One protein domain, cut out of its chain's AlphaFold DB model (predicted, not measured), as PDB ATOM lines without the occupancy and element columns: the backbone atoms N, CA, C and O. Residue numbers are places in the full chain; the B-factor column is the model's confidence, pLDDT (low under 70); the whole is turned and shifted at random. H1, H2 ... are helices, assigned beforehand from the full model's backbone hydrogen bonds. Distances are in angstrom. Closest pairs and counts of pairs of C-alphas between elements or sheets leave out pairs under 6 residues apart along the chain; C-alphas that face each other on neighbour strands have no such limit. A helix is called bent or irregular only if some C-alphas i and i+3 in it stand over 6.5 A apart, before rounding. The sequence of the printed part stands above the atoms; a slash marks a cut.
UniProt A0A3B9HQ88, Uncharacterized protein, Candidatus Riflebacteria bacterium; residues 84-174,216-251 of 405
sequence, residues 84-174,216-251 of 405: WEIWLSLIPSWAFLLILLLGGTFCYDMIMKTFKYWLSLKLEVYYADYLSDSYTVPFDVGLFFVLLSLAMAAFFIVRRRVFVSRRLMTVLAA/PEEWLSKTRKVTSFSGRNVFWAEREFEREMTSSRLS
ATOM      1  N   TRP A  84     177.769 155.034 152.839       94.50
ATOM      2  CA  TRP A  84     177.768 153.643 153.306       94.50
ATOM      3  C   TRP A  84     176.893 153.418 154.549       94.50
ATOM      4  O   TRP A  84     176.286 152.361 154.654       94.50
ATOM      5  N   GLU A  85     176.772 154.391 155.461       93.81
ATOM      6  CA  GLU A  85     175.900 154.283 156.644       93.81
ATOM      7  C   GLU A  85     174.433 154.263 156.220       93.81
ATOM      8  O   GLU A  85     173.643 153.456 156.711       93.81
ATOM      9  N   ILE A  86     174.082 155.126 155.260       91.25
ATOM     10  CA  ILE A  86     172.746 155.164 154.663       91.25
ATOM     11  C   ILE A  86     172.458 153.826 153.984       91.25
ATOM     12  O   ILE A  86     171.430 153.219 154.272       91.25
ATOM     13  N   TRP A  87     173.369 153.338 153.138       94.56
ATOM     14  CA  TRP A  87     173.210 152.048 152.467       94.56
ATOM     15  C   TRP A  87     173.056 150.892 153.464       94.56
ATOM     16  O   TRP A  87     172.117 150.108 153.352       94.56
ATOM     17  N   LEU A  88     173.897 150.844 154.501       93.94
ATOM     18  CA  LEU A  88     173.825 149.838 155.559       93.94
ATOM     19  C   LEU A  88     172.483 149.896 156.306       93.94
ATOM     20  O   LEU A  88     171.888 148.860 156.589       93.94
ATOM     21  N   SER A  89     171.957 151.096 156.573       93.12
ATOM     22  CA  SER A  89     170.677 151.276 157.274       93.12
ATOM     23  C   SER A  89     169.455 150.760 156.498       93.12
ATOM     24  O   SER A  89     168.423 150.472 157.114       93.12
ATOM     25  N   LEU A  90     169.569 150.630 155.170       93.81
ATOM     26  CA  LEU A  90     168.511 150.096 154.308       93.81
ATOM     27  C   LEU A  90     168.398 148.573 154.404       93.81
ATOM     28  O   LEU A  90     167.329 148.030 154.126       93.81
ATOM     29  N   ILE A  91     169.463 147.880 154.812       94.00
ATOM     30  CA  ILE A  91     169.461 146.423 154.923       94.00
ATOM     31  C   ILE A  91     168.537 146.020 156.084       94.00
ATOM     32  O   ILE A  91     168.712 146.502 157.206       94.00
ATOM     33  N   PRO A  92     167.531 145.152 155.882       93.75
ATOM     34  CA  PRO A  92     166.735 144.605 156.979       93.75
ATOM     35  C   PRO A  92     167.618 143.852 157.982       93.75
ATOM     36  O   PRO A  92     168.543 143.151 157.584       93.75
ATOM     37  N   SER A  93     167.326 143.948 159.282       89.75
ATOM     38  CA  SER A  93     168.180 143.339 160.318       89.75
ATOM     39  C   SER A  93     168.360 141.824 160.145       89.75
ATOM     40  O   SER A  93     169.442 141.313 160.405       89.75
ATOM     41  N   TRP A  94     167.336 141.111 159.655       91.88
ATOM     42  CA  TRP A  94     167.425 139.673 159.369       91.88
ATOM     43  C   TRP A  94     168.369 139.362 158.196       91.88
ATOM     44  O   TRP A  94     169.115 138.390 158.252       91.88
ATOM     45  N   ALA A  95     168.378 140.202 157.157       94.38
ATOM     46  CA  ALA A  95     169.241 140.024 155.992       94.38
ATOM     47  C   ALA A  95     170.699 140.310 156.360       94.38
ATOM     48  O   ALA A  95     171.594 139.574 155.957       94.38
ATOM     49  N   PHE A  96     170.935 141.333 157.185       92.88
ATOM     50  CA  PHE A  96     172.262 141.617 157.724       92.88
ATOM     51  C   PHE A  96     172.781 140.464 158.595       92.88
ATOM     52  O   PHE A  96     173.924 140.044 158.430       92.88
ATOM     53  N   LEU A  97     171.928 139.888 159.452       89.75
ATOM     54  CA  LEU A  97     172.272 138.695 160.227       89.75
ATOM     55  C   LEU A  97     172.631 137.511 159.315       89.75
ATOM     56  O   LEU A  97     173.621 136.837 159.568       89.75
ATOM     57  N   LEU A  98     171.878 137.283 158.238       92.00
ATOM     58  CA  LEU A  98     172.158 136.211 157.279       92.00
ATOM     59  C   LEU A  98     173.488 136.431 156.538       92.00
ATOM     60  O   LEU A  98     174.261 135.487 156.391       92.00
ATOM     61  N   ILE A  99     173.790 137.670 156.134       94.88
ATOM     62  CA  ILE A  99     175.088 138.038 155.540       94.88
ATOM     63  C   ILE A  99     176.226 137.760 156.526       94.88
ATOM     64  O   ILE A  99     177.238 137.178 156.138       94.88
ATOM     65  N   LEU A 100     176.068 138.134 157.798       93.56
ATOM     66  CA  LEU A 100     177.076 137.859 158.819       93.56
ATOM     67  C   LEU A 100     177.200 136.367 159.143       93.56
ATOM     68  O   LEU A 100     178.303 135.901 159.394       93.56
ATOM     69  N   LEU A 101     176.110 135.603 159.109       91.81
ATOM     70  CA  LEU A 101     176.173 134.160 159.316       91.81
ATOM     71  C   LEU A 101     176.879 133.470 158.149       91.81
ATOM     72  O   LEU A 101     177.836 132.747 158.378       91.81
ATOM     73  N   LEU A 102     176.476 133.707 156.900       93.94
ATOM     74  CA  LEU A 102     177.073 133.017 155.750       93.94
ATOM     75  C   LEU A 102     178.463 133.562 155.398       93.94
ATOM     76  O   LEU A 102     179.433 132.814 155.315       93.94
ATOM     77  N   GLY A 103     178.574 134.876 155.208       93.69
ATOM     78  CA  GLY A 103     179.842 135.514 154.859       93.69
ATOM     79  C   GLY A 103     180.810 135.540 156.036       93.69
ATOM     80  O   GLY A 103     182.001 135.289 155.865       93.69
ATOM     81  N   GLY A 104     180.307 135.799 157.244       92.94
ATOM     82  CA  GLY A 104     181.147 135.835 158.436       92.94
ATOM     83  C   GLY A 104     181.681 134.461 158.819       92.94
ATOM     84  O   GLY A 104     182.849 134.396 159.179       92.94
ATOM     85  N   THR A 105     180.910 133.369 158.694       92.31
ATOM     86  CA  THR A 105     181.454 132.015 158.949       92.31
ATOM     87  C   THR A 105     182.561 131.655 157.968       92.31
ATOM     88  O   THR A 105     183.608 131.178 158.396       92.31
ATOM     89  N   PHE A 106     182.383 131.944 156.675       94.56
ATOM     90  CA  PHE A 106     183.414 131.706 155.665       94.56
ATOM     91  C   PHE A 106     184.695 132.508 155.947       94.56
ATOM     92  O   PHE A 106     185.789 131.942 155.998       94.56
ATOM     93  N   CYS A 107     184.569 133.817 156.191       95.81
ATOM     94  CA  CYS A 107     185.710 134.670 156.531       95.81
ATOM     95  C   CYS A 107     186.383 134.228 157.838       95.81
ATOM     96  O   CYS A 107     187.610 134.203 157.918       95.81
ATOM     97  N   TYR A 108     185.594 133.863 158.849       95.12
ATOM     98  CA  TYR A 108     186.092 133.393 160.135       95.12
ATOM     99  C   TYR A 108     186.893 132.098 159.989       95.12
ATOM    100  O   TYR A 108     188.025 132.037 160.459       95.12
ATOM    101  N   ASP A 109     186.363 131.098 159.280       91.69
ATOM    102  CA  ASP A 109     187.057 129.830 159.033       91.69
ATOM    103  C   ASP A 109     188.381 130.044 158.281       91.69
ATOM    104  O   ASP A 109     189.417 129.506 158.679       91.69
ATOM    105  N   MET A 110     188.395 130.903 157.256       93.38
ATOM    106  CA  MET A 110     189.629 131.258 156.544       93.38
ATOM    107  C   MET A 110     190.669 131.927 157.454       93.38
ATOM    108  O   MET A 110     191.851 131.559 157.422       93.38
ATOM    109  N   ILE A 111     190.244 132.890 158.280       94.81
ATOM    110  CA  ILE A 111     191.128 133.599 159.214       94.81
ATOM    111  C   ILE A 111     191.662 132.630 160.269       94.81
ATOM    112  O   ILE A 111     192.868 132.597 160.505       94.81
ATOM    113  N   MET A 112     190.801 131.797 160.855       93.31
ATOM    114  CA  MET A 112     191.192 130.858 161.905       93.31
ATOM    115  C   MET A 112     192.095 129.743 161.390       93.31
ATOM    116  O   MET A 112     193.057 129.400 162.072       93.31
ATOM    117  N   LYS A 113     191.876 129.216 160.179       89.25
ATOM    118  CA  LYS A 113     192.809 128.267 159.544       89.25
ATOM    119  C   LYS A 113     194.189 128.888 159.344       89.25
ATOM    120  O   LYS A 113     195.193 128.285 159.717       89.25
ATOM    121  N   THR A 114     194.234 130.112 158.820       91.94
ATOM    122  CA  THR A 114     195.491 130.850 158.621       91.94
ATOM    123  C   THR A 114     196.188 131.131 159.953       91.94
ATOM    124  O   THR A 114     197.393 130.920 160.078       91.94
ATOM    125  N   PHE A 115     195.431 131.543 160.973       93.62
ATOM    126  CA  PHE A 115     195.946 131.810 162.312       93.62
ATOM    127  C   PHE A 115     196.479 130.541 162.989       93.62
ATOM    128  O   PHE A 115     197.599 130.553 163.492       93.62
ATOM    129  N   LYS A 116     195.736 129.427 162.950       89.12
ATOM    130  CA  LYS A 116     196.163 128.128 163.499       89.12
ATOM    131  C   LYS A 116     197.418 127.604 162.804       89.12
ATOM    132  O   LYS A 116     198.313 127.091 163.474       89.12
ATOM    133  N   TYR A 117     197.514 127.769 161.486       85.69
ATOM    134  CA  TYR A 117     198.715 127.427 160.724       85.69
ATOM    135  C   TYR A 117     199.913 128.290 161.138       85.69
ATOM    136  O   TYR A 117     200.977 127.763 161.462       85.69
ATOM    137  N   TRP A 118     199.727 129.610 161.203       92.81
ATOM    138  CA  TRP A 118     200.761 130.541 161.654       92.81
ATOM    139  C   TRP A 118     201.226 130.239 163.086       92.81
ATOM    140  O   TRP A 118     202.425 130.229 163.363       92.81
ATOM    141  N   LEU A 119     200.288 129.931 163.984       89.44
ATOM    142  CA  LEU A 119     200.579 129.565 165.364       89.44
ATOM    143  C   LEU A 119     201.325 128.225 165.445       89.44
ATOM    144  O   LEU A 119     202.292 128.123 166.190       89.44
ATOM    145  N   SER A 120     200.947 127.239 164.623       84.12
ATOM    146  CA  SER A 120     201.653 125.948 164.532       84.12
ATOM    147  C   SER A 120     203.092 126.125 164.035       84.12
ATOM    148  O   SER A 120     204.014 125.512 164.566       84.12
ATOM    149  N   LEU A 121     203.317 127.018 163.062       82.19
ATOM    150  CA  LEU A 121     204.665 127.368 162.603       82.19
ATOM    151  C   LEU A 121     205.506 128.016 163.709       82.19
ATOM    152  O   LEU A 121     206.710 127.775 163.773       82.19
ATOM    153  N   LYS A 122     204.891 128.851 164.556       88.88
ATOM    154  CA  LYS A 122     205.576 129.544 165.657       88.88
ATOM    155  C   LYS A 122     205.862 128.653 166.859       88.88
ATOM    156  O   LYS A 122     206.887 128.854 167.498       88.88
ATOM    157  N   LEU A 123     204.975 127.711 167.162       82.94
ATOM    158  CA  LEU A 123     205.139 126.766 168.268       82.94
ATOM    159  C   LEU A 123     205.959 125.531 167.880       82.94
ATOM    160  O   LEU A 123     206.293 124.742 168.753       82.94
ATOM    161  N   GLU A 124     206.241 125.343 166.586       84.00
ATOM    162  CA  GLU A 124     206.890 124.152 166.007       84.00
ATOM    163  C   GLU A 124     206.169 122.824 166.287       84.00
ATOM    164  O   GLU A 124     206.653 121.749 165.933       84.00
ATOM    165  N   VAL A 125     204.978 122.907 166.871       76.81
ATOM    166  CA  VAL A 125     204.085 121.807 167.207       76.81
ATOM    167  C   VAL A 125     202.735 122.118 166.584       76.81
ATOM    168  O   VAL A 125     202.297 123.271 166.527       76.81
ATOM    169  N   TYR A 126     202.067 121.081 166.100       76.69
ATOM    170  CA  TYR A 126     200.751 121.220 165.515       76.69
ATOM    171  C   TYR A 126     199.729 121.676 166.564       76.69
ATOM    172  O   TYR A 126     199.619 121.101 167.644       76.69
ATOM    173  N   TYR A 127     198.956 122.717 166.241       79.50
ATOM    174  CA  TYR A 127     197.995 123.323 167.169       79.50
ATOM    175  C   TYR A 127     197.001 122.316 167.775       79.50
ATOM    176  O   TYR A 127     196.686 122.412 168.961       79.50
ATOM    177  N   ALA A 128     196.536 121.338 166.991       76.44
ATOM    178  CA  ALA A 128     195.576 120.345 167.479       76.44
ATOM    179  C   ALA A 128     196.207 119.290 168.408       76.44
ATOM    180  O   ALA A 128     195.484 118.567 169.085       76.44
ATOM    181  N   ASP A 129     197.541 119.217 168.479       75.75
ATOM    182  CA  ASP A 129     198.229 118.349 169.440       75.75
ATOM    183  C   ASP A 129     198.274 118.996 170.831       75.75
ATOM    184  O   ASP A 129     198.357 118.295 171.838       75.75
ATOM    185  N   TYR A 130     198.202 120.331 170.898       79.75
ATOM    186  CA  TYR A 130     198.237 121.085 172.154       79.75
ATOM    187  C   TYR A 130     196.846 121.276 172.770       79.75
ATOM    188  O   TYR A 130     196.691 121.252 173.990       79.75
ATOM    189  N   LEU A 131     195.828 121.474 171.931       82.19
ATOM    190  CA  LEU A 131     194.446 121.685 172.357       82.19
ATOM    191  C   LEU A 131     193.555 120.606 171.756       82.19
ATOM    192  O   LEU A 131     193.404 120.537 170.539       82.19
ATOM    193  N   SER A 132     192.932 119.799 172.615       78.88
ATOM    194  CA  SER A 132     191.953 118.810 172.168       78.88
ATOM    195  C   SER A 132     190.745 119.483 171.515       78.88
ATOM    196  O   SER A 132     190.360 120.602 171.876       78.88
ATOM    197  N   ASP A 133     190.106 118.770 170.587       78.19
ATOM    198  CA  ASP A 133     188.924 119.246 169.857       78.19
ATOM    199  C   ASP A 133     187.790 119.709 170.788       78.19
ATOM    200  O   ASP A 133     187.100 120.692 170.511       78.19
ATOM    201  N   SER A 134     187.682 119.082 171.963       77.19
ATOM    202  CA  SER A 134     186.742 119.447 173.025       77.19
ATOM    203  C   SER A 134     186.915 120.881 173.550       77.19
ATOM    204  O   SER A 134     185.960 121.458 174.064       77.19
ATOM    205  N   TYR A 135     188.111 121.474 173.443       83.69
ATOM    206  CA  TYR A 135     188.368 122.868 173.826       83.69
ATOM    207  C   TYR A 135     188.410 123.808 172.623       83.69
ATOM    208  O   TYR A 135     187.950 124.947 172.729       83.69
ATOM    209  N   THR A 136     188.938 123.354 171.483       85.06
ATOM    210  CA  THR A 136     189.080 124.215 170.300       85.06
ATOM    211  C   THR A 136     187.726 124.578 169.703       85.06
ATOM    212  O   THR A 136     187.514 125.743 169.372       85.06
ATOM    213  N   VAL A 137     186.778 123.636 169.632       85.94
ATOM    214  CA  VAL A 137     185.463 123.897 169.031       85.94
ATOM    215  C   VAL A 137     184.642 124.902 169.853       85.94
ATOM    216  O   VAL A 137     184.202 125.897 169.272       85.94
ATOM    217  N   PRO A 138     184.455 124.753 171.183       85.75
ATOM    218  CA  PRO A 138     183.732 125.756 171.967       85.75
ATOM    219  C   PRO A 138     184.413 127.123 171.963       85.75
ATOM    220  O   PRO A 138     183.721 128.143 171.944       85.75
ATOM    221  N   PHE A 139     185.750 127.155 171.961       88.06
ATOM    222  CA  PHE A 139     186.503 128.399 171.853       88.06
ATOM    223  C   PHE A 139     186.246 129.090 170.512       88.06
ATOM    224  O   PHE A 139     185.900 130.270 170.493       88.06
ATOM    225  N   ASP A 140     186.345 128.354 169.403       89.38
ATOM    226  CA  ASP A 140     186.123 128.899 168.068       89.38
ATOM    227  C   ASP A 140     184.683 129.397 167.898       89.38
ATOM    228  O   ASP A 140     184.453 130.500 167.400       89.38
ATOM    229  N   VAL A 141     183.699 128.615 168.348       88.75
ATOM    230  CA  VAL A 141     182.293 129.029 168.293       88.75
ATOM    231  C   VAL A 141     182.054 130.245 169.188       88.75
ATOM    232  O   VAL A 141     181.379 131.185 168.768       88.75
ATOM    233  N   GLY A 142     182.626 130.268 170.394       88.81
ATOM    234  CA  GLY A 142     182.501 131.393 171.321       88.81
ATOM    235  C   GLY A 142     183.099 132.676 170.768       88.81
ATOM    236  O   GLY A 142     182.445 133.722 170.789       88.81
ATOM    237  N   LEU A 143     184.301 132.598 170.200       92.38
ATOM    238  CA  LEU A 143     184.954 133.735 169.567       92.38
ATOM    239  C   LEU A 143     184.144 134.245 168.368       92.38
ATOM    240  O   LEU A 143     183.877 135.446 168.280       92.38
ATOM    241  N   PHE A 144     183.692 133.346 167.488       92.50
ATOM    242  CA  PHE A 144     182.828 133.709 166.362       92.50
ATOM    243  C   PHE A 144     181.559 134.428 166.833       92.50
ATOM    244  O   PHE A 144     181.169 135.458 166.280       92.50
ATOM    245  N   PHE A 145     180.941 133.930 167.899       89.12
ATOM    246  CA  PHE A 145     179.713 134.484 168.444       89.12
ATOM    247  C   PHE A 145     179.897 135.876 169.069       89.12
ATOM    248  O   PHE A 145     179.048 136.760 168.898       89.12
ATOM    249  N   VAL A 146     181.027 136.113 169.744       89.31
ATOM    250  CA  VAL A 146     181.407 137.444 170.243       89.31
ATOM    251  C   VAL A 146     181.584 138.419 169.079       89.31
ATOM    252  O   VAL A 146     181.022 139.516 169.108       89.31
ATOM    253  N   LEU A 147     182.296 138.016 168.023       92.94
ATOM    254  CA  LEU A 147     182.493 138.849 166.831       92.94
ATOM    255  C   LEU A 147     181.165 139.167 166.130       92.94
ATOM    256  O   LEU A 147     180.910 140.324 165.787       92.94
ATOM    257  N   LEU A 148     180.288 138.170 165.984       90.81
ATOM    258  CA  LEU A 148     178.945 138.336 165.429       90.81
ATOM    259  C   LEU A 148     178.123 139.343 166.249       90.81
ATOM    260  O   LEU A 148     177.484 140.236 165.691       90.81
ATOM    261  N   SER A 149     178.184 139.236 167.577       87.19
ATOM    262  CA  SER A 149     177.481 140.131 168.500       87.19
ATOM    263  C   SER A 149     177.977 141.575 168.394       87.19
ATOM    264  O   SER A 149     177.166 142.503 168.345       87.19
ATOM    265  N   LEU A 150     179.294 141.778 168.299       90.31
ATOM    266  CA  LEU A 150     179.893 143.101 168.101       90.31
ATOM    267  C   LEU A 150     179.502 143.708 166.745       90.31
ATOM    268  O   LEU A 150     179.152 144.888 166.680       90.31
ATOM    269  N   ALA A 151     179.499 142.907 165.678       92.81
ATOM    270  CA  ALA A 151     179.081 143.356 164.352       92.81
ATOM    271  C   ALA A 151     177.595 143.763 164.328       92.81
ATOM    272  O   ALA A 151     177.248 144.821 163.797       92.81
ATOM    273  N   MET A 152     176.721 142.975 164.965       90.88
ATOM    274  CA  MET A 152     175.301 143.311 165.121       90.88
ATOM    275  C   MET A 152     175.100 144.580 165.956       90.88
ATOM    276  O   MET A 152     174.320 145.452 165.571       90.88
ATOM    277  N   ALA A 153     175.826 144.724 167.066       88.75
ATOM    278  CA  ALA A 153     175.801 145.924 167.897       88.75
ATOM    279  C   ALA A 153     176.186 147.178 167.095       88.75
ATOM    280  O   ALA A 153     175.451 148.170 167.104       88.75
ATOM    281  N   ALA A 154     177.291 147.116 166.347       91.12
ATOM    282  CA  ALA A 154     177.736 148.204 165.483       91.12
ATOM    283  C   ALA A 154     176.688 148.548 164.413       91.12
ATOM    284  O   ALA A 154     176.357 149.721 164.225       91.12
ATOM    285  N   PHE A 155     176.099 147.536 163.769       93.38
ATOM    286  CA  PHE A 155     175.028 147.722 162.793       93.38
ATOM    287  C   PHE A 155     173.811 148.436 163.385       93.38
ATOM    288  O   PHE A 155     173.322 149.399 162.793       93.38
ATOM    289  N   PHE A 156     173.341 148.022 164.564       90.62
ATOM    290  CA  PHE A 156     172.212 148.675 165.230       90.62
ATOM    291  C   PHE A 156     172.519 150.127 165.598       90.62
ATOM    292  O   PHE A 156     171.665 150.991 165.390       90.62
ATOM    293  N   ILE A 157     173.728 150.413 166.090       88.81
ATOM    294  CA  ILE A 157     174.160 151.780 166.409       88.81
ATOM    295  C   ILE A 157     174.148 152.652 165.148       88.81
ATOM    296  O   ILE A 157     173.555 153.732 165.164       88.81
ATOM    297  N   VAL A 158     174.740 152.177 164.046       91.44
ATOM    298  CA  VAL A 158     174.785 152.919 162.774       91.44
ATOM    299  C   VAL A 158     173.383 153.126 162.218       91.44
ATOM    300  O   VAL A 158     172.981 154.260 161.960       91.44
ATOM    301  N   ARG A 159     172.609 152.044 162.081       91.94
ATOM    302  CA  ARG A 159     171.242 152.086 161.560       91.94
ATOM    303  C   ARG A 159     170.407 153.088 162.339       91.94
ATOM    304  O   ARG A 159     169.745 153.941 161.752       91.94
ATOM    305  N   ARG A 160     170.461 153.013 163.664       87.00
ATOM    306  CA  ARG A 160     169.686 153.903 164.506       87.00
ATOM    307  C   ARG A 160     170.135 155.347 164.401       87.00
ATOM    308  O   ARG A 160     169.276 156.206 164.251       87.00
ATOM    309  N   ARG A 161     171.442 155.614 164.445       88.44
ATOM    310  CA  ARG A 161     171.970 156.966 164.245       88.44
ATOM    311  C   ARG A 161     171.394 157.579 162.968       88.44
ATOM    312  O   ARG A 161     170.883 158.688 163.015       88.44
ATOM    313  N   VAL A 162     171.386 156.829 161.865       89.94
ATOM    314  CA  VAL A 162     170.806 157.289 160.594       89.94
ATOM    315  C   VAL A 162     169.307 157.581 160.724       89.94
ATOM    316  O   VAL A 162     168.864 158.655 160.318       89.94
ATOM    317  N   PHE A 163     168.515 156.673 161.303       87.62
ATOM    318  CA  PHE A 163     167.064 156.873 161.434       87.62
ATOM    319  C   PHE A 163     166.698 158.031 162.365       87.62
ATOM    320  O   PHE A 163     165.857 158.856 162.002       87.62
ATOM    321  N   VAL A 164     167.330 158.115 163.536       85.88
ATOM    322  CA  VAL A 164     167.024 159.147 164.530       85.88
ATOM    323  C   VAL A 164     167.499 160.506 164.035       85.88
ATOM    324  O   VAL A 164     166.698 161.436 164.023       85.88
ATOM    325  N   SER A 165     168.734 160.626 163.532       84.81
ATOM    326  CA  SER A 165     169.219 161.892 162.967       84.81
ATOM    327  C   SER A 165     168.346 162.353 161.804       84.81
ATOM    328  O   SER A 165     168.000 163.529 161.729       84.81
ATOM    329  N   ARG A 166     167.913 161.435 160.929       85.75
ATOM    330  CA  ARG A 166     167.011 161.777 159.825       85.75
ATOM    331  C   ARG A 166     165.660 162.272 160.332       85.75
ATOM    332  O   ARG A 166     165.213 163.325 159.887       85.75
ATOM    333  N   ARG A 167     165.030 161.555 161.269       84.62
ATOM    334  CA  ARG A 167     163.745 161.955 161.869       84.62
ATOM    335  C   ARG A 167     163.862 163.330 162.523       84.62
ATOM    336  O   ARG A 167     163.027 164.199 162.281       84.62
ATOM    337  N   LEU A 168     164.929 163.547 163.280       83.69
ATOM    338  CA  LEU A 168     165.162 164.782 164.008       83.69
ATOM    339  C   LEU A 168     165.388 165.976 163.083       83.69
ATOM    340  O   LEU A 168     164.721 166.999 163.221       83.69
ATOM    341  N   MET A 169     166.265 165.817 162.088       84.81
ATOM    342  CA  MET A 169     166.509 166.858 161.091       84.81
ATOM    343  C   MET A 169     165.243 167.175 160.297       84.81
ATOM    344  O   MET A 169     165.020 168.329 159.962       84.81
ATOM    345  N   THR A 170     164.376 166.191 160.040       84.25
ATOM    346  CA  THR A 170     163.109 166.440 159.334       84.25
ATOM    347  C   THR A 170     162.053 167.131 160.190       84.25
ATOM    348  O   THR A 170     161.253 167.888 159.651       84.25
ATOM    349  N   VAL A 171     162.051 166.897 161.505       85.88
ATOM    350  CA  VAL A 171     161.170 167.592 162.455       85.88
ATOM    351  C   VAL A 171     161.596 169.049 162.630       85.88
ATOM    352  O   VAL A 171     160.749 169.934 162.702       85.88
ATOM    353  N   LEU A 172     162.905 169.299 162.692       88.62
ATOM    354  CA  LEU A 172     163.458 170.634 162.906       88.62
ATOM    355  C   LEU A 172     163.662 171.419 161.608       88.62
ATOM    356  O   LEU A 172     163.923 172.616 161.669       88.62
ATOM    357  N   ALA A 173     163.529 170.783 160.443       92.12
ATOM    358  CA  ALA A 173     163.687 171.427 159.148       92.12
ATOM    359  C   ALA A 173     162.806 172.673 159.010       92.12
ATOM    360  O   ALA A 173     161.624 172.656 159.362       92.12
ATOM    361  N   ALA A 174     163.379 173.731 158.443       92.94
ATOM    362  CA  ALA A 174     162.634 174.900 158.012       92.94
ATOM    363  C   ALA A 174     161.553 174.528 156.973       92.94
ATOM    364  O   ALA A 174     161.635 173.529 156.240       92.94
ATOM    365  N   PRO A 216     169.252 168.467 153.467       77.38
ATOM    366  CA  PRO A 216     169.259 167.970 152.093       77.38
ATOM    367  C   PRO A 216     167.835 167.747 151.559       77.38
ATOM    368  O   PRO A 216     167.029 167.069 152.197       77.38
ATOM    369  N   GLU A 217     167.528 168.271 150.373       77.38
ATOM    370  CA  GLU A 217     166.180 168.223 149.783       77.38
ATOM    371  C   GLU A 217     165.667 166.783 149.574       77.38
ATOM    372  O   GLU A 217     164.491 166.472 149.797       77.38
ATOM    373  N   GLU A 218     166.584 165.855 149.273       76.31
ATOM    374  CA  GLU A 218     166.323 164.410 149.215       76.31
ATOM    375  C   GLU A 218     165.693 163.860 150.506       76.31
ATOM    376  O   GLU A 218     164.925 162.893 150.478       76.31
ATOM    377  N   TRP A 219     166.020 164.452 151.657       74.50
ATOM    378  CA  TRP A 219     165.477 164.039 152.948       74.50
ATOM    379  C   TRP A 219     164.096 164.646 153.175       74.50
ATOM    380  O   TRP A 219     163.198 163.951 153.655       74.50
ATOM    381  N   LEU A 220     163.895 165.912 152.802       77.25
ATOM    382  CA  LEU A 220     162.626 166.620 152.999       77.25
ATOM    383  C   LEU A 220     161.486 166.012 152.177       77.25
ATOM    384  O   LEU A 220     160.399 165.780 152.714       77.25
ATOM    385  N   SER A 221     161.750 165.682 150.910       78.44
ATOM    386  CA  SER A 221     160.748 165.137 149.979       78.44
ATOM    387  C   SER A 221     160.106 163.828 150.462       78.44
ATOM    388  O   SER A 221     158.907 163.619 150.278       78.44
ATOM    389  N   LYS A 222     160.869 162.957 151.136       71.50
ATOM    390  CA  LYS A 222     160.386 161.637 151.586       71.50
ATOM    391  C   LYS A 222     159.714 161.639 152.961       71.50
ATOM    392  O   LYS A 222     158.988 160.698 153.265       71.50
ATOM    393  N   THR A 223     159.954 162.650 153.795       66.69
ATOM    394  CA  THR A 223     159.652 162.559 155.240       66.69
ATOM    395  C   THR A 223     158.536 163.507 155.699       66.69
ATOM    396  O   THR A 223     157.919 163.273 156.734       66.69
ATOM    397  N   ARG A 224     158.189 164.526 154.898       65.50
ATOM    398  CA  ARG A 224     157.182 165.548 155.252       65.50
ATOM    399  C   ARG A 224     155.757 165.046 155.470       65.50
ATOM    400  O   ARG A 224     154.993 165.720 156.149       65.50
ATOM    401  N   LYS A 225     155.388 163.870 154.951       61.69
ATOM    402  CA  LYS A 225     154.044 163.306 155.171       61.69
ATOM    403  C   LYS A 225     153.799 162.855 156.621       61.69
ATOM    404  O   LYS A 225     152.657 162.574 156.958       61.69
ATOM    405  N   VAL A 226     154.837 162.765 157.461       58.38
ATOM    406  CA  VAL A 226     154.769 162.044 158.747       58.38
ATOM    407  C   VAL A 226     154.957 162.950 159.981       58.38
ATOM    408  O   VAL A 226     154.648 162.529 161.088       58.38
ATOM    409  N   THR A 227     155.426 164.195 159.843       59.69
ATOM    410  CA  THR A 227     156.000 164.958 160.978       59.69
ATOM    411  C   THR A 227     155.231 166.196 161.454       59.69
ATOM    412  O   THR A 227     155.789 166.986 162.211       59.69
ATOM    413  N   SER A 228     153.954 166.387 161.107       58.16
ATOM    414  CA  SER A 228     153.233 167.626 161.467       58.16
ATOM    415  C   SER A 228     152.984 167.844 162.971       58.16
ATOM    416  O   SER A 228     152.617 168.954 163.348       58.16
ATOM    417  N   PHE A 229     153.193 166.846 163.841       57.25
ATOM    418  CA  PHE A 229     152.687 166.900 165.222       57.25
ATOM    419  C   PHE A 229     153.725 166.925 166.355       57.25
ATOM    420  O   PHE A 229     153.356 167.098 167.512       57.25
ATOM    421  N   SER A 230     155.020 166.776 166.078       56.19
ATOM    422  CA  SER A 230     156.005 166.508 167.136       56.19
ATOM    423  C   SER A 230     157.237 167.404 167.027       56.19
ATOM    424  O   SER A 230     158.121 167.089 166.245       56.19
ATOM    425  N   GLY A 231     157.303 168.482 167.826       57.03
ATOM    426  CA  GLY A 231     158.551 169.192 168.163       57.03
ATOM    427  C   GLY A 231     158.580 170.702 167.876       57.03
ATOM    428  O   GLY A 231     159.007 171.135 166.804       57.03
ATOM    429  N   ARG A 232     158.210 171.532 168.866       61.81
ATOM    430  CA  ARG A 232     158.402 173.000 168.803       61.81
ATOM    431  C   ARG A 232     159.826 173.452 169.175       61.81
ATOM    432  O   ARG A 232     160.211 174.540 168.769       61.81
ATOM    433  N   ASN A 233     160.608 172.635 169.893       74.00
ATOM    434  CA  ASN A 233     161.886 173.039 170.503       74.00
ATOM    435  C   ASN A 233     162.979 171.943 170.369       74.00
ATOM    436  O   ASN A 233     162.675 170.755 170.532       74.00
ATOM    437  N   VAL A 234     164.231 172.334 170.092       78.00
ATOM    438  CA  VAL A 234     165.442 171.488 170.026       78.00
ATOM    439  C   VAL A 234     165.673 170.704 171.316       78.00
ATOM    440  O   VAL A 234     166.033 169.535 171.230       78.00
ATOM    441  N   PHE A 235     165.403 171.260 172.499       80.31
ATOM    442  CA  PHE A 235     165.552 170.547 173.777       80.31
ATOM    443  C   PHE A 235     164.637 169.322 173.880       80.31
ATOM    444  O   PHE A 235     165.038 168.278 174.393       80.31
ATOM    445  N   TRP A 236     163.403 169.419 173.370       81.44
ATOM    446  CA  TRP A 236     162.508 168.261 173.293       81.44
ATOM    447  C   TRP A 236     163.073 167.208 172.336       81.44
ATOM    448  O   TRP A 236     163.072 166.017 172.638       81.44
ATOM    449  N   ALA A 237     163.609 167.672 171.209       79.19
ATOM    450  CA  ALA A 237     164.238 166.853 170.188       79.19
ATOM    451  C   ALA A 237     165.474 166.101 170.734       79.19
ATOM    452  O   ALA A 237     165.619 164.900 170.507       79.19
ATOM    453  N   GLU A 238     166.333 166.778 171.501       83.50
ATOM    454  CA  GLU A 238     167.481 166.172 172.176       83.50
ATOM    455  C   GLU A 238     167.043 165.161 173.236       83.50
ATOM    456  O   GLU A 238     167.548 164.041 173.254       83.50
ATOM    457  N   ARG A 239     166.063 165.499 174.080       84.00
ATOM    458  CA  ARG A 239     165.564 164.569 175.104       84.00
ATOM    459  C   ARG A 239     164.975 163.306 174.481       84.00
ATOM    460  O   ARG A 239     165.210 162.209 174.987       84.00
ATOM    461  N   GLU A 240     164.228 163.443 173.388       83.00
ATOM    462  CA  GLU A 240     163.693 162.290 172.667       83.00
ATOM    463  C   GLU A 240     164.820 161.486 172.010       83.00
ATOM    464  O   GLU A 240     164.815 160.261 172.102       83.00
ATOM    465  N   PHE A 241     165.845 162.147 171.456       83.06
ATOM    466  CA  PHE A 241     167.061 161.490 170.968       83.06
ATOM    467  C   PHE A 241     167.770 160.691 172.076       83.06
ATOM    468  O   PHE A 241     168.152 159.540 171.856       83.06
ATOM    469  N   GLU A 242     167.931 161.253 173.274       84.88
ATOM    470  CA  GLU A 242     168.583 160.591 174.411       84.88
ATOM    471  C   GLU A 242     167.751 159.442 174.988       84.88
ATOM    472  O   GLU A 242     168.289 158.361 175.273       84.88
ATOM    473  N   ARG A 243     166.433 159.638 175.121       87.12
ATOM    474  CA  ARG A 243     165.484 158.593 175.530       87.12
ATOM    475  C   ARG A 243     165.518 157.447 174.544       87.12
ATOM    476  O   ARG A 243     165.626 156.287 174.957       87.12
ATOM    477  N   GLU A 244     165.454 157.778 173.256       83.31
ATOM    478  CA  GLU A 244     165.638 156.815 172.200       83.31
ATOM    479  C   GLU A 244     166.971 156.111 172.460       83.31
ATOM    480  O   GLU A 244     166.925 154.931 172.817       83.31
ATOM    481  N   MET A 245     168.129 156.777 172.386       82.38
ATOM    482  CA  MET A 245     169.467 156.179 172.562       82.38
ATOM    483  C   MET A 245     169.567 155.221 173.756       82.38
ATOM    484  O   MET A 245     170.063 154.100 173.600       82.38
ATOM    485  N   THR A 246     169.005 155.594 174.902       86.19
ATOM    486  CA  THR A 246     168.953 154.759 176.111       86.19
ATOM    487  C   THR A 246     168.131 153.481 175.906       86.19
ATOM    488  O   THR A 246     168.589 152.389 176.248       86.19
ATOM    489  N   SER A 247     166.964 153.576 175.263       84.69
ATOM    490  CA  SER A 247     166.126 152.418 174.922       84.69
ATOM    491  C   SER A 247     166.841 151.395 174.023       84.69
ATOM    492  O   SER A 247     166.726 150.193 174.262       84.69
ATOM    493  N   SER A 248     167.670 151.808 173.050       77.69
ATOM    494  CA  SER A 248     168.448 150.806 172.286       77.69
ATOM    495  C   SER A 248     169.638 150.263 173.033       77.69
ATOM    496  O   SER A 248     169.996 149.128 172.751       77.69
ATOM    497  N   ARG A 249     170.245 150.993 173.975       84.62
ATOM    498  CA  ARG A 249     171.256 150.373 174.843       84.62
ATOM    499  C   ARG A 249     170.639 149.209 175.616       84.62
ATOM    500  O   ARG A 249     171.225 148.134 175.656       84.62
ATOM    501  N   LEU A 250     169.417 149.390 176.120       88.44
ATOM    502  CA  LEU A 250     168.642 148.326 176.763       88.44
ATOM    503  C   LEU A 250     168.278 147.200 175.783       88.44
ATOM    504  O   LEU A 250     168.488 146.033 176.099       88.44
ATOM    505  N   SER A 251     167.800 147.523 174.577       81.62
ATOM    506  CA  SER A 251     167.491 146.510 173.555       81.62
ATOM    507  C   SER A 251     168.723 145.705 173.133       81.62
ATOM    508  O   SER A 251     168.626 144.496 172.951       81.62
TER     509      SER A 251
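This is residues 84 to 174 and 216 to 251 of the 405 residues of an uncharacterized protein of Candidatus Riflebacteria bacterium (UniProt A0A3B9HQ88). One long helix, H4, is the spine of a rod, with H2 slanting across part of one side of it and H6 running back along the opposite side near the other end. The short helices H1 and H5 are set crosswise on the same side of H4 as H2, and tiny H3 lies at the turn between H2 and H4. The printed part has 127 residues, with six named helices in the order H1 to H6 and no named strand; the class is all helix. The whole is extended, with a radius of gyration of the C-alphas of 22.1 A and spans of 68 by 27 by 24 A.

H4, residues 133 to 172, is the longest helix at 57.8 A, from C-alpha 133 at (188.924, 119.246, 169.857) to C-alpha 172 at (163.458, 170.634, 162.906). It is neither bent nor irregular, but only just: C-alphas 134 and 137 are 6.1 A apart. H2, residues 93 to 123, measures 41.3 A and has a kink of 29 degrees near residue 105. H6, residues 234 to 251, measures 25.3 A and ends with C-alpha 251 at (167.491, 146.510, 173.555). H1 is residues 84 to 90, 10.0 A long, H5 residues 217 to 223, 10.2 A, and H3 residues 127 to 130, 5.5 A.

H4 is the hub, touching four other helices, and the helix packing is mostly crossed, with one of four touching pairs at a shallow tilt. H2 touches H4 with residues 97 to 108 alone, at a steep tilt of 42 degrees, opposite ways; the closest C-alphas, of Leu 100 and Leu 148, are 6.9 A apart. H6 touches H4 through residues 234 to 241 alone, at a shallow tilt of 17 degrees, opposite ways; the closest C-alphas, of Leu 168 and Ala 237, are 6.6 A apart. H1 touches H4 about perpendicular, at 90 degrees, with the C-alphas of Ser 89 and Arg 159 closest at 4.4 A. H5 touches residues 166 to 170 of H4 alone, about perpendicular at 81 degrees; the closest C-alphas, of Thr 170 and Leu 220, are 6.4 A apart. H3 touches H2, with the C-alphas of Ser 120 and Tyr 127 closest at 5.2 A, while H3 and H4 meet only through their link. H2 and H6 are apart. In H1, H2 and H6 every O i to N i+4 pair is within hydrogen-bond range, in H4 35 of 36 and in H5 2 of 3; H3 is too short for such a pair.

The two C-alphas farthest apart, of Glu 124 and Ser 228, are 69.2 A apart. Residues 175 to 215 are not printed, and C-alphas 174 and 216 are 11.3 A apart across this cut, between H4 and H5. Of the links that are printed whole, H5 to H6 is short, with 10 residues, and the others are tight. The mean pLDDT of the printed part is 85.0, and residues 223 to 232 are under 70.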